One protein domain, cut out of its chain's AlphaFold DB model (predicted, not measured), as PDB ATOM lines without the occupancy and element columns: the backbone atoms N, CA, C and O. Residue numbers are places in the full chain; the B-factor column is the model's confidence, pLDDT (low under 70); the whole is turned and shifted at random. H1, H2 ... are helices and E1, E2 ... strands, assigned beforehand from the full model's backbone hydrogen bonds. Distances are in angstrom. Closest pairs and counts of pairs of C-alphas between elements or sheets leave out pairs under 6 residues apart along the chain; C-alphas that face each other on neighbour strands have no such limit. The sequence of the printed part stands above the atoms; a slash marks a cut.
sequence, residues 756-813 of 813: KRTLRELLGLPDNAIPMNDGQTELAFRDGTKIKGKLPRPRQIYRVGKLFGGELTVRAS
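AT A GLANCE: This is residues 756 to 813 of the 813 residues of the protein "PHD-type domain-containing protein" of Pyrenochaeta sp. DS3sAY3a (UniProt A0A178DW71). With little regular structure, the domain is a small, strongly twisted four-stranded sheet, with the short helix H1 set off from it and loops around Lys 788 and Phe 804 at the two ends of its length. The 58 printed residues hold H1, E1, E2, E3 and E4 in that order, with 23 in these elements; the class is mixed. The sheet E1 - E2 - E3 - E4 is an antiparallel meander, each strand neighbouring the one before. It is compact, radius of gyration of the C-alphas 11.7 A, and flat, spanning 37 by 30 by 16 A.

HOW THE PARTS SIT: In H1, residues 759 to 763, every O i to N i+4 pair is within hydrogen-bond range. E1, residues 770 to 773, and E2, residues 779 to 782, form a hairpin at 135 degrees; N 772 and O 780, 2.8 A, are within hydrogen-bond range. E2 and E3, residues 796 to 800, form a hairpin at 154 degrees, with N 781 and O 798 within range at 2.8 A. E3 and E4, residues 808 to 812, form a hairpin at 153 degrees, with N 797 and O 811 within range at 2.9 A. H1 is not on the sheet, but only just, with 4 pairs of C-alphas within 10 A.

IN THESE COORDINATES: H1 begins at C-alpha 759 (37.098, -62.451, 91.111) and measures 6.2 A. E1 measures 10.3 A, E2 10.5 A, E3 13.2 A and E4 12.8 A, ending at C-alpha 812 (20.989, -64.065, 75.571).

THE WHOLE: The C-alphas of Lys 788 and Phe 804 are the two farthest apart, 37.2 A. The printed part has no cut; E2 to E3 is a long link of 13 residues. The model's pLDDT is under 70 at residues 803 to 807 and 813.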
ATOM      1  N   LYS A 756      39.568 -61.691 100.522       84.81
ATOM      2  CA  LYS A 756      39.389 -63.130 100.255       84.81
ATOM      3  C   LYS A 756      38.356 -63.442  99.168       84.81
ATOM      4  O   LYS A 756      38.311 -64.590  98.726       84.81
ATOM      5  N   ARG A 757      37.537 -62.472  98.737       85.31
ATOM      6  CA  ARG A 757      36.503 -62.715  97.717       85.31
ATOM      7  C   ARG A 757      37.160 -62.984  96.371       85.31
ATOM      8  O   ARG A 757      37.934 -62.160  95.879       85.31
ATOM      9  N   THR A 758      36.855 -64.115  95.741       89.75
ATOM     10  CA  THR A 758      37.417 -64.399  94.415       89.75
ATOM     11  C   THR A 758      36.851 -63.438  93.363       89.75
ATOM     12  O   THR A 758      35.728 -62.949  93.471       89.75
ATOM     13  N   LEU A 759      37.589 -63.222  92.267       81.56
ATOM     14  CA  LEU A 759      37.098 -62.451  91.111       81.56
ATOM     15  C   LEU A 759      35.801 -63.037  90.512       81.56
ATOM     16  O   LEU A 759      35.049 -62.333  89.845       81.56
ATOM     17  N   ARG A 760      35.515 -64.318  90.783       89.19
ATOM     18  CA  ARG A 760      34.239 -64.960  90.465       89.19
ATOM     19  C   ARG A 760      33.102 -64.411  91.338       89.19
ATOM     20  O   ARG A 760      32.077 -64.029  90.787       89.19
ATOM     21  N   GLU A 761      33.279 -64.357  92.658       89.69
ATOM     22  CA  GLU A 761      32.290 -63.795  93.595       89.69
ATOM     23  C   GLU A 761      32.068 -62.299  93.358       89.69
ATOM     24  O   GLU A 761      30.923 -61.863  93.288       89.69
ATOM     25  N   LEU A 762      33.148 -61.532  93.173       89.69
ATOM     26  CA  LEU A 762      33.096 -60.083  92.933       89.69
ATOM     27  C   LEU A 762      32.306 -59.700  91.673       89.69
ATOM     28  O   LEU A 762      31.806 -58.585  91.594       89.69
ATOM     29  N   LEU A 763      32.201 -60.608  90.699       89.25
ATOM     30  CA  LEU A 763      31.434 -60.405  89.470       89.25
ATOM     31  C   LEU A 763      30.102 -61.177  89.449       89.25
ATOM     32  O   LEU A 763      29.308 -60.954  88.547       89.25
ATOM     33  N   GLY A 764      29.839 -62.099  90.380       92.31
ATOM     34  CA  GLY A 764      28.666 -62.986  90.313       92.31
ATOM     35  C   GLY A 764      28.740 -64.049  89.202       92.31
ATOM     36  O   GLY A 764      27.725 -64.414  88.611       92.31
ATOM     37  N   LEU A 765      29.941 -64.541  88.879       94.44
ATOM     38  CA  LEU A 765      30.156 -65.530  87.814       94.44
ATOM     39  C   LEU A 765      29.783 -66.973  88.241       94.44
ATOM     40  O   LEU A 765      30.037 -67.368  89.387       94.44
ATOM     41  N   PRO A 766      29.252 -67.809  87.323       92.19
ATOM     42  CA  PRO A 766      28.936 -69.214  87.602       92.19
ATOM     43  C   PRO A 766      30.196 -70.058  87.867       92.19
ATOM     44  O   PRO A 766      31.282 -69.729  87.384       92.19
ATOM     45  N   ASP A 767      30.054 -71.183  88.578       93.81
ATOM     46  CA  ASP A 767      31.157 -72.078  88.987       93.81
ATOM     47  C   ASP A 767      32.109 -72.461  87.856       93.81
ATOM     48  O   ASP A 767      33.324 -72.501  88.035       93.81
ATOM     49  N   ASN A 768      31.553 -72.706  86.671       94.38
ATOM     50  CA  ASN A 768      32.295 -73.155  85.502       94.38
ATOM     51  C   ASN A 768      32.607 -72.014  84.513       94.38
ATOM     52  O   ASN A 768      32.761 -72.288  83.326       94.38
ATOM     53  N   ALA A 769      32.663 -70.748  84.940       95.88
ATOM     54  CA  ALA A 769      32.866 -69.602  84.044       95.88
ATOM     55  C   ALA A 769      34.150 -69.716  83.189       95.88
ATOM     56  O   ALA A 769      35.270 -69.556  83.672       95.88
ATOM     57  N   ILE A 770      33.987 -69.945  81.881       95.19
ATOM     58  CA  ILE A 770      35.091 -69.995  80.913       95.19
ATOM     59  C   ILE A 770      35.266 -68.602  80.290       95.19
ATOM     60  O   ILE A 770      34.346 -68.150  79.597       95.19
ATOM     61  N   PRO A 771      36.430 -67.941  80.449       94.38
ATOM     62  CA  PRO A 771      36.714 -66.686  79.763       94.38
ATOM     63  C   PRO A 771      36.812 -66.898  78.248       94.38
ATOM     64  O   PRO A 771      37.371 -67.888  77.761       94.38
ATOM     65  N   MET A 772      36.281 -65.947  77.486       94.38
ATOM     66  CA  MET A 772      36.326 -65.918  76.030       94.38
ATOM     67  C   MET A 772      36.438 -64.481  75.512       94.38
ATOM     68  O   MET A 772      35.967 -63.534  76.132       94.38
ATOM     69  N   ASN A 773      37.063 -64.325  74.347       88.75
ATOM     70  CA  ASN A 773      37.027 -63.073  73.599       88.75
ATOM     71  C   ASN A 773      35.812 -63.124  72.666       88.75
ATOM     72  O   ASN A 773      35.685 -64.064  71.880       88.75
ATOM     73  N   ASP A 774      34.920 -62.146  72.777       86.62
ATOM     74  CA  ASP A 774      33.672 -62.078  72.013       86.62
ATOM     75  C   ASP A 774      33.827 -61.413  70.629       86.62
ATOM     76  O   ASP A 774      32.861 -61.286  69.879       86.62
ATOM     77  N   GLY A 775      35.043 -60.974  70.290       88.25
ATOM     78  CA  GLY A 775      35.368 -60.242  69.067       88.25
ATOM     79  C   GLY A 775      35.172 -58.726  69.163       88.25
ATOM     80  O   GLY A 775      35.652 -58.009  68.287       88.25
ATOM     81  N   GLN A 776      34.544 -58.209  70.226       76.75
ATOM     82  CA  GLN A 776      34.250 -56.779  70.419       76.75
ATOM     83  C   GLN A 776      35.217 -56.089  71.398       76.75
ATOM     84  O   GLN A 776      34.967 -54.975  71.866       76.75
ATOM     85  N   THR A 777      36.383 -56.704  71.643       76.75
ATOM     86  CA  THR A 777      37.447 -56.258  72.575       76.75
ATOM     87  C   THR A 777      37.035 -56.220  74.051       76.75
ATOM     88  O   THR A 777      37.710 -55.584  74.857       76.75
ATOM     89  N   GLU A 778      35.947 -56.898  74.414       87.81
ATOM     90  CA  GLU A 778      35.471 -57.023  75.794       87.81
ATOM     91  C   GLU A 778      35.884 -58.369  76.402       87.81
ATOM     92  O   GLU A 778      36.023 -59.378  75.705       87.81
ATOM     93  N   LEU A 779      36.111 -58.378  77.720       91.06
ATOM     94  CA  LEU A 779      36.295 -59.620  78.461       91.06
ATOM     95  C   LEU A 779      34.912 -60.216  78.718       91.06
ATOM     96  O   LEU A 779      34.114 -59.658  79.474       91.06
ATOM     97  N   ALA A 780      34.642 -61.347  78.076       95.31
ATOM     98  CA  ALA A 780      33.403 -62.080  78.239       95.31
ATOM     99  C   ALA A 780      33.651 -63.420  78.937       95.31
ATOM    100  O   ALA A 780      34.705 -64.041  78.789       95.31
ATOM    101  N   PHE A 781      32.643 -63.900  79.651       96.62
ATOM    102  CA  PHE A 781      32.592 -65.242  80.209       96.62
ATOM    103  C   PHE A 781      31.347 -65.958  79.687       96.62
ATOM    104  O   PHE A 781      30.315 -65.342  79.413       96.62
ATOM    105  N   ARG A 782      31.434 -67.278  79.571       95.31
ATOM    106  CA  ARG A 782      30.286 -68.166  79.349       95.31
ATOM    107  C   ARG A 782      30.257 -69.231  80.431       95.31
ATOM    108  O   ARG A 782      31.310 -69.594  80.956       95.31
ATOM    109  N   ASP A 783      29.086 -69.793  80.688       95.31
ATOM    110  CA  ASP A 783      29.008 -71.027  81.460       95.31
ATOM    111  C   ASP A 783      29.763 -72.167  80.740       95.31
ATOM    112  O   ASP A 783      29.624 -72.388  79.530       95.31
ATOM    113  N   GLY A 784      30.618 -72.854  81.494       95.19
ATOM    114  CA  GLY A 784      31.404 -74.010  81.074       95.19
ATOM    115  C   GLY A 784      30.823 -75.355  81.508       95.19
ATOM    116  O   GLY A 784      31.465 -76.385  81.278       95.19
ATOM    117  N   THR A 785      29.645 -75.369  82.134       95.00
ATOM    118  CA  THR A 785      28.970 -76.589  82.591       95.00
ATOM    119  C   THR A 785      28.714 -77.528  81.407       95.00
ATOM    120  O   THR A 785      28.047 -77.189  80.427       95.00
ATOM    121  N   LYS A 786      29.312 -78.726  81.449       93.56
ATOM    122  CA  LYS A 786      29.348 -79.652  80.305       93.56
ATOM    123  C   LYS A 786      28.080 -80.498  80.228       93.56
ATOM    124  O   LYS A 786      27.930 -81.465  80.969       93.56
ATOM    125  N   ILE A 787      27.226 -80.227  79.247       91.25
ATOM    126  CA  ILE A 787      26.051 -81.055  78.961       91.25
ATOM    127  C   ILE A 787      26.475 -82.232  78.068       91.25
ATOM    128  O   ILE A 787      27.007 -82.044  76.972       91.25
ATOM    129  N   LYS A 788      26.263 -83.469  78.542       94.50
ATOM    130  CA  LYS A 788      26.662 -84.722  77.855       94.50
ATOM    131  C   LYS A 788      28.139 -84.714  77.406       94.50
ATOM    132  O   LYS A 788      28.472 -85.060  76.273       94.50
ATOM    133  N   GLY A 789      29.028 -84.247  78.291       94.50
ATOM    134  CA  GLY A 789      30.483 -84.189  78.074       94.50
ATOM    135  C   GLY A 789      30.971 -83.105  77.100       94.50
ATOM    136  O   GLY A 789      32.180 -82.928  76.946       94.50
ATOM    137  N   LYS A 790      30.065 -82.353  76.467       91.56
ATOM    138  CA  LYS A 790      30.379 -81.252  75.545       91.56
ATOM    139  C   LYS A 790      30.039 -79.915  76.201       91.56
ATOM    140  O   LYS A 790      29.135 -79.830  77.024       91.56
ATOM    141  N   LEU A 791      30.751 -78.858  75.821       90.94
ATOM    142  CA  LEU A 791      30.313 -77.502  76.151       90.94
ATOM    143  C   LEU A 791      29.055 -77.188  75.324       90.94
ATOM    144  O   LEU A 791      29.093 -77.408  74.107       90.94
ATOM    145  N   PRO A 792      27.960 -76.701  75.933       88.06
ATOM    146  CA  PRO A 792      26.792 -76.270  75.179       88.06
ATOM    147  C   PRO A 792      27.137 -75.083  74.265       88.06
ATOM    148  O   PRO A 792      28.133 -74.376  74.463       88.06
ATOM    149  N   ARG A 793      26.287 -74.832  73.258       89.06
ATOM    150  CA  ARG A 793      26.263 -73.520  72.591       89.06
ATOM    151  C   ARG A 793      25.977 -72.484  73.692       89.06
ATOM    152  O   ARG A 793      25.006 -72.696  74.422       89.06
ATOM    153  N   PRO A 794      26.811 -71.443  73.872       85.88
ATOM    154  CA  PRO A 794      26.621 -70.494  74.964       85.88
ATOM    155  C   PRO A 794      25.268 -69.815  74.769       85.88
ATOM    156  O   PRO A 794      25.106 -69.145  73.761       85.88
ATOM    157  N   ARG A 795      24.320 -70.049  75.688       85.62
ATOM    158  CA  ARG A 795      22.983 -69.418  75.706       85.62
ATOM    159  C   ARG A 795      22.992 -68.040  76.363       85.62
ATOM    160  O   ARG A 795      22.120 -67.223  76.104       85.62
ATOM    161  N   GLN A 796      23.953 -67.835  77.258       90.50
ATOM    162  CA  GLN A 796      24.198 -66.606  77.990       90.50
ATOM    163  C   GLN A 796      25.686 -66.281  77.882       90.50
ATOM    164  O   GLN A 796      26.539 -67.169  78.014       90.50
ATOM    165  N   ILE A 797      25.986 -65.013  77.621       93.06
ATOM    166  CA  ILE A 797      27.340 -64.462  77.646       93.06
ATOM    167  C   ILE A 797      27.340 -63.304  78.638       93.06
ATOM    168  O   ILE A 797      26.564 -62.359  78.501       93.06
ATOM    169  N   TYR A 798      28.218 -63.399  79.629       94.19
ATOM    170  CA  TYR A 798      28.422 -62.401  80.669       94.19
ATOM    171  C   TYR A 798      29.550 -61.468  80.229       94.19
ATOM    172  O   TYR A 798      30.683 -61.923  80.066       94.19
ATOM    173  N   ARG A 799      29.272 -60.181  80.014       92.75
ATOM    174  CA  ARG A 799      30.300 -59.191  79.651       92.75
ATOM    175  C   ARG A 799      30.681 -58.329  80.842       92.75
ATOM    176  O   ARG A 799      29.805 -57.738  81.470       92.75
ATOM    177  N   VAL A 800      31.984 -58.183  81.077       88.94
ATOM    178  CA  VAL A 800      32.517 -57.150  81.974       88.94
ATOM    179  C   VAL A 800      32.502 -55.815  81.228       88.94
ATOM    180  O   VAL A 800      33.126 -55.687  80.170       88.94
ATOM    181  N   GLY A 801      31.775 -54.829  81.754       82.88
ATOM    182  CA  GLY A 801      31.661 -53.505  81.142       82.88
ATOM    183  C   GLY A 801      33.003 -52.765  81.049       82.88
ATOM    184  O   GLY A 801      33.831 -52.822  81.954       82.88
ATOM    185  N   LYS A 802      33.210 -52.009  79.959       71.81
ATOM    186  CA  LYS A 802      34.395 -51.139  79.776       71.81
ATOM    187  C   LYS A 802      34.429 -49.929  80.719       71.81
ATOM    188  O   LYS A 802      35.465 -49.277  80.821       71.81
ATOM    189  N   LEU A 803      33.310 -49.613  81.370       55.25
ATOM    190  CA  LEU A 803      33.168 -48.512  82.317       55.25
ATOM    191  C   LEU A 803      32.945 -49.101  83.715       55.25
ATOM    192  O   LEU A 803      31.895 -49.664  83.984       55.25
ATOM    193  N   PHE A 804      33.967 -48.981  84.566       48.03
ATOM    194  CA  PHE A 804      33.925 -49.141  86.026       48.03
ATOM    195  C   PHE A 804      33.139 -50.336  86.605       48.03
ATOM    196  O   PHE A 804      32.111 -50.171  87.246       48.03
ATOM    197  N   GLY A 805      33.731 -51.531  86.510       55.06
ATOM    198  CA  GLY A 805      34.013 -52.373  87.690       55.06
ATOM    199  C   GLY A 805      32.874 -52.974  88.531       55.06
ATOM    200  O   GLY A 805      33.202 -53.693  89.468       55.06
ATOM    201  N   GLY A 806      31.599 -52.711  88.240       56.22
ATOM    202  CA  GLY A 806      30.460 -53.228  89.013       56.22
ATOM    203  C   GLY A 806      29.683 -54.349  88.321       56.22
ATOM    204  O   GLY A 806      29.547 -55.443  88.861       56.22
ATOM    205  N   GLU A 807      29.158 -54.088  87.123       65.38
ATOM    206  CA  GLU A 807      28.036 -54.871  86.586       65.38
ATOM    207  C   GLU A 807      28.423 -55.805  85.425       65.38
ATOM    208  O   GLU A 807      29.016 -55.393  84.421       65.38
ATOM    209  N   LEU A 808      28.021 -57.078  85.535       78.25
ATOM    210  CA  LEU A 808      27.987 -58.004  84.405       78.25
ATOM    211  C   LEU A 808      26.728 -57.764  83.572       78.25
ATOM    212  O   LEU A 808      25.616 -58.040  84.017       78.25
ATOM    213  N   THR A 809      26.899 -57.371  82.311       80.62
ATOM    214  CA  THR A 809      25.773 -57.377  81.369       80.62
ATOM    215  C   THR A 809      25.591 -58.782  80.797       80.62
ATOM    216  O   THR A 809      26.454 -59.305  80.086       80.62
ATOM    217  N   VAL A 810      24.464 -59.416  81.130       82.19
ATOM    218  CA  VAL A 810      24.074 -60.731  80.602       82.19
ATOM    219  C   VAL A 810      23.381 -60.540  79.258       82.19
ATOM    220  O   VAL A 810      22.385 -59.827  79.164       82.19
ATOM    221  N   ARG A 811      23.873 -61.205  78.208       75.88
ATOM    222  CA  ARG A 811      23.179 -61.287  76.914       75.88
ATOM    223  C   ARG A 811      22.751 -62.715  76.618       75.88
ATOM    224  O   ARG A 811      23.589 -63.618  76.642       75.88
ATOM    225  N   ALA A 812      21.472 -62.892  76.294       73.44
ATOM    226  CA  ALA A 812      20.989 -64.065  75.571       73.44
ATOM    227  C   ALA A 812      21.536 -64.065  74.125       73.44
ATOM    228  O   ALA A 812      21.878 -63.002  73.598       73.44
ATOM    229  N   SER A 813      21.663 -65.249  73.515       58.62
ATOM    230  CA  SER A 813      22.436 -65.498  72.277       58.62
ATOM    231  C   SER A 813      21.641 -66.064  71.099       58.62
ATOM    232  O   SER A 813      20.871 -67.015  71.377       58.62
TER     233      SER A 813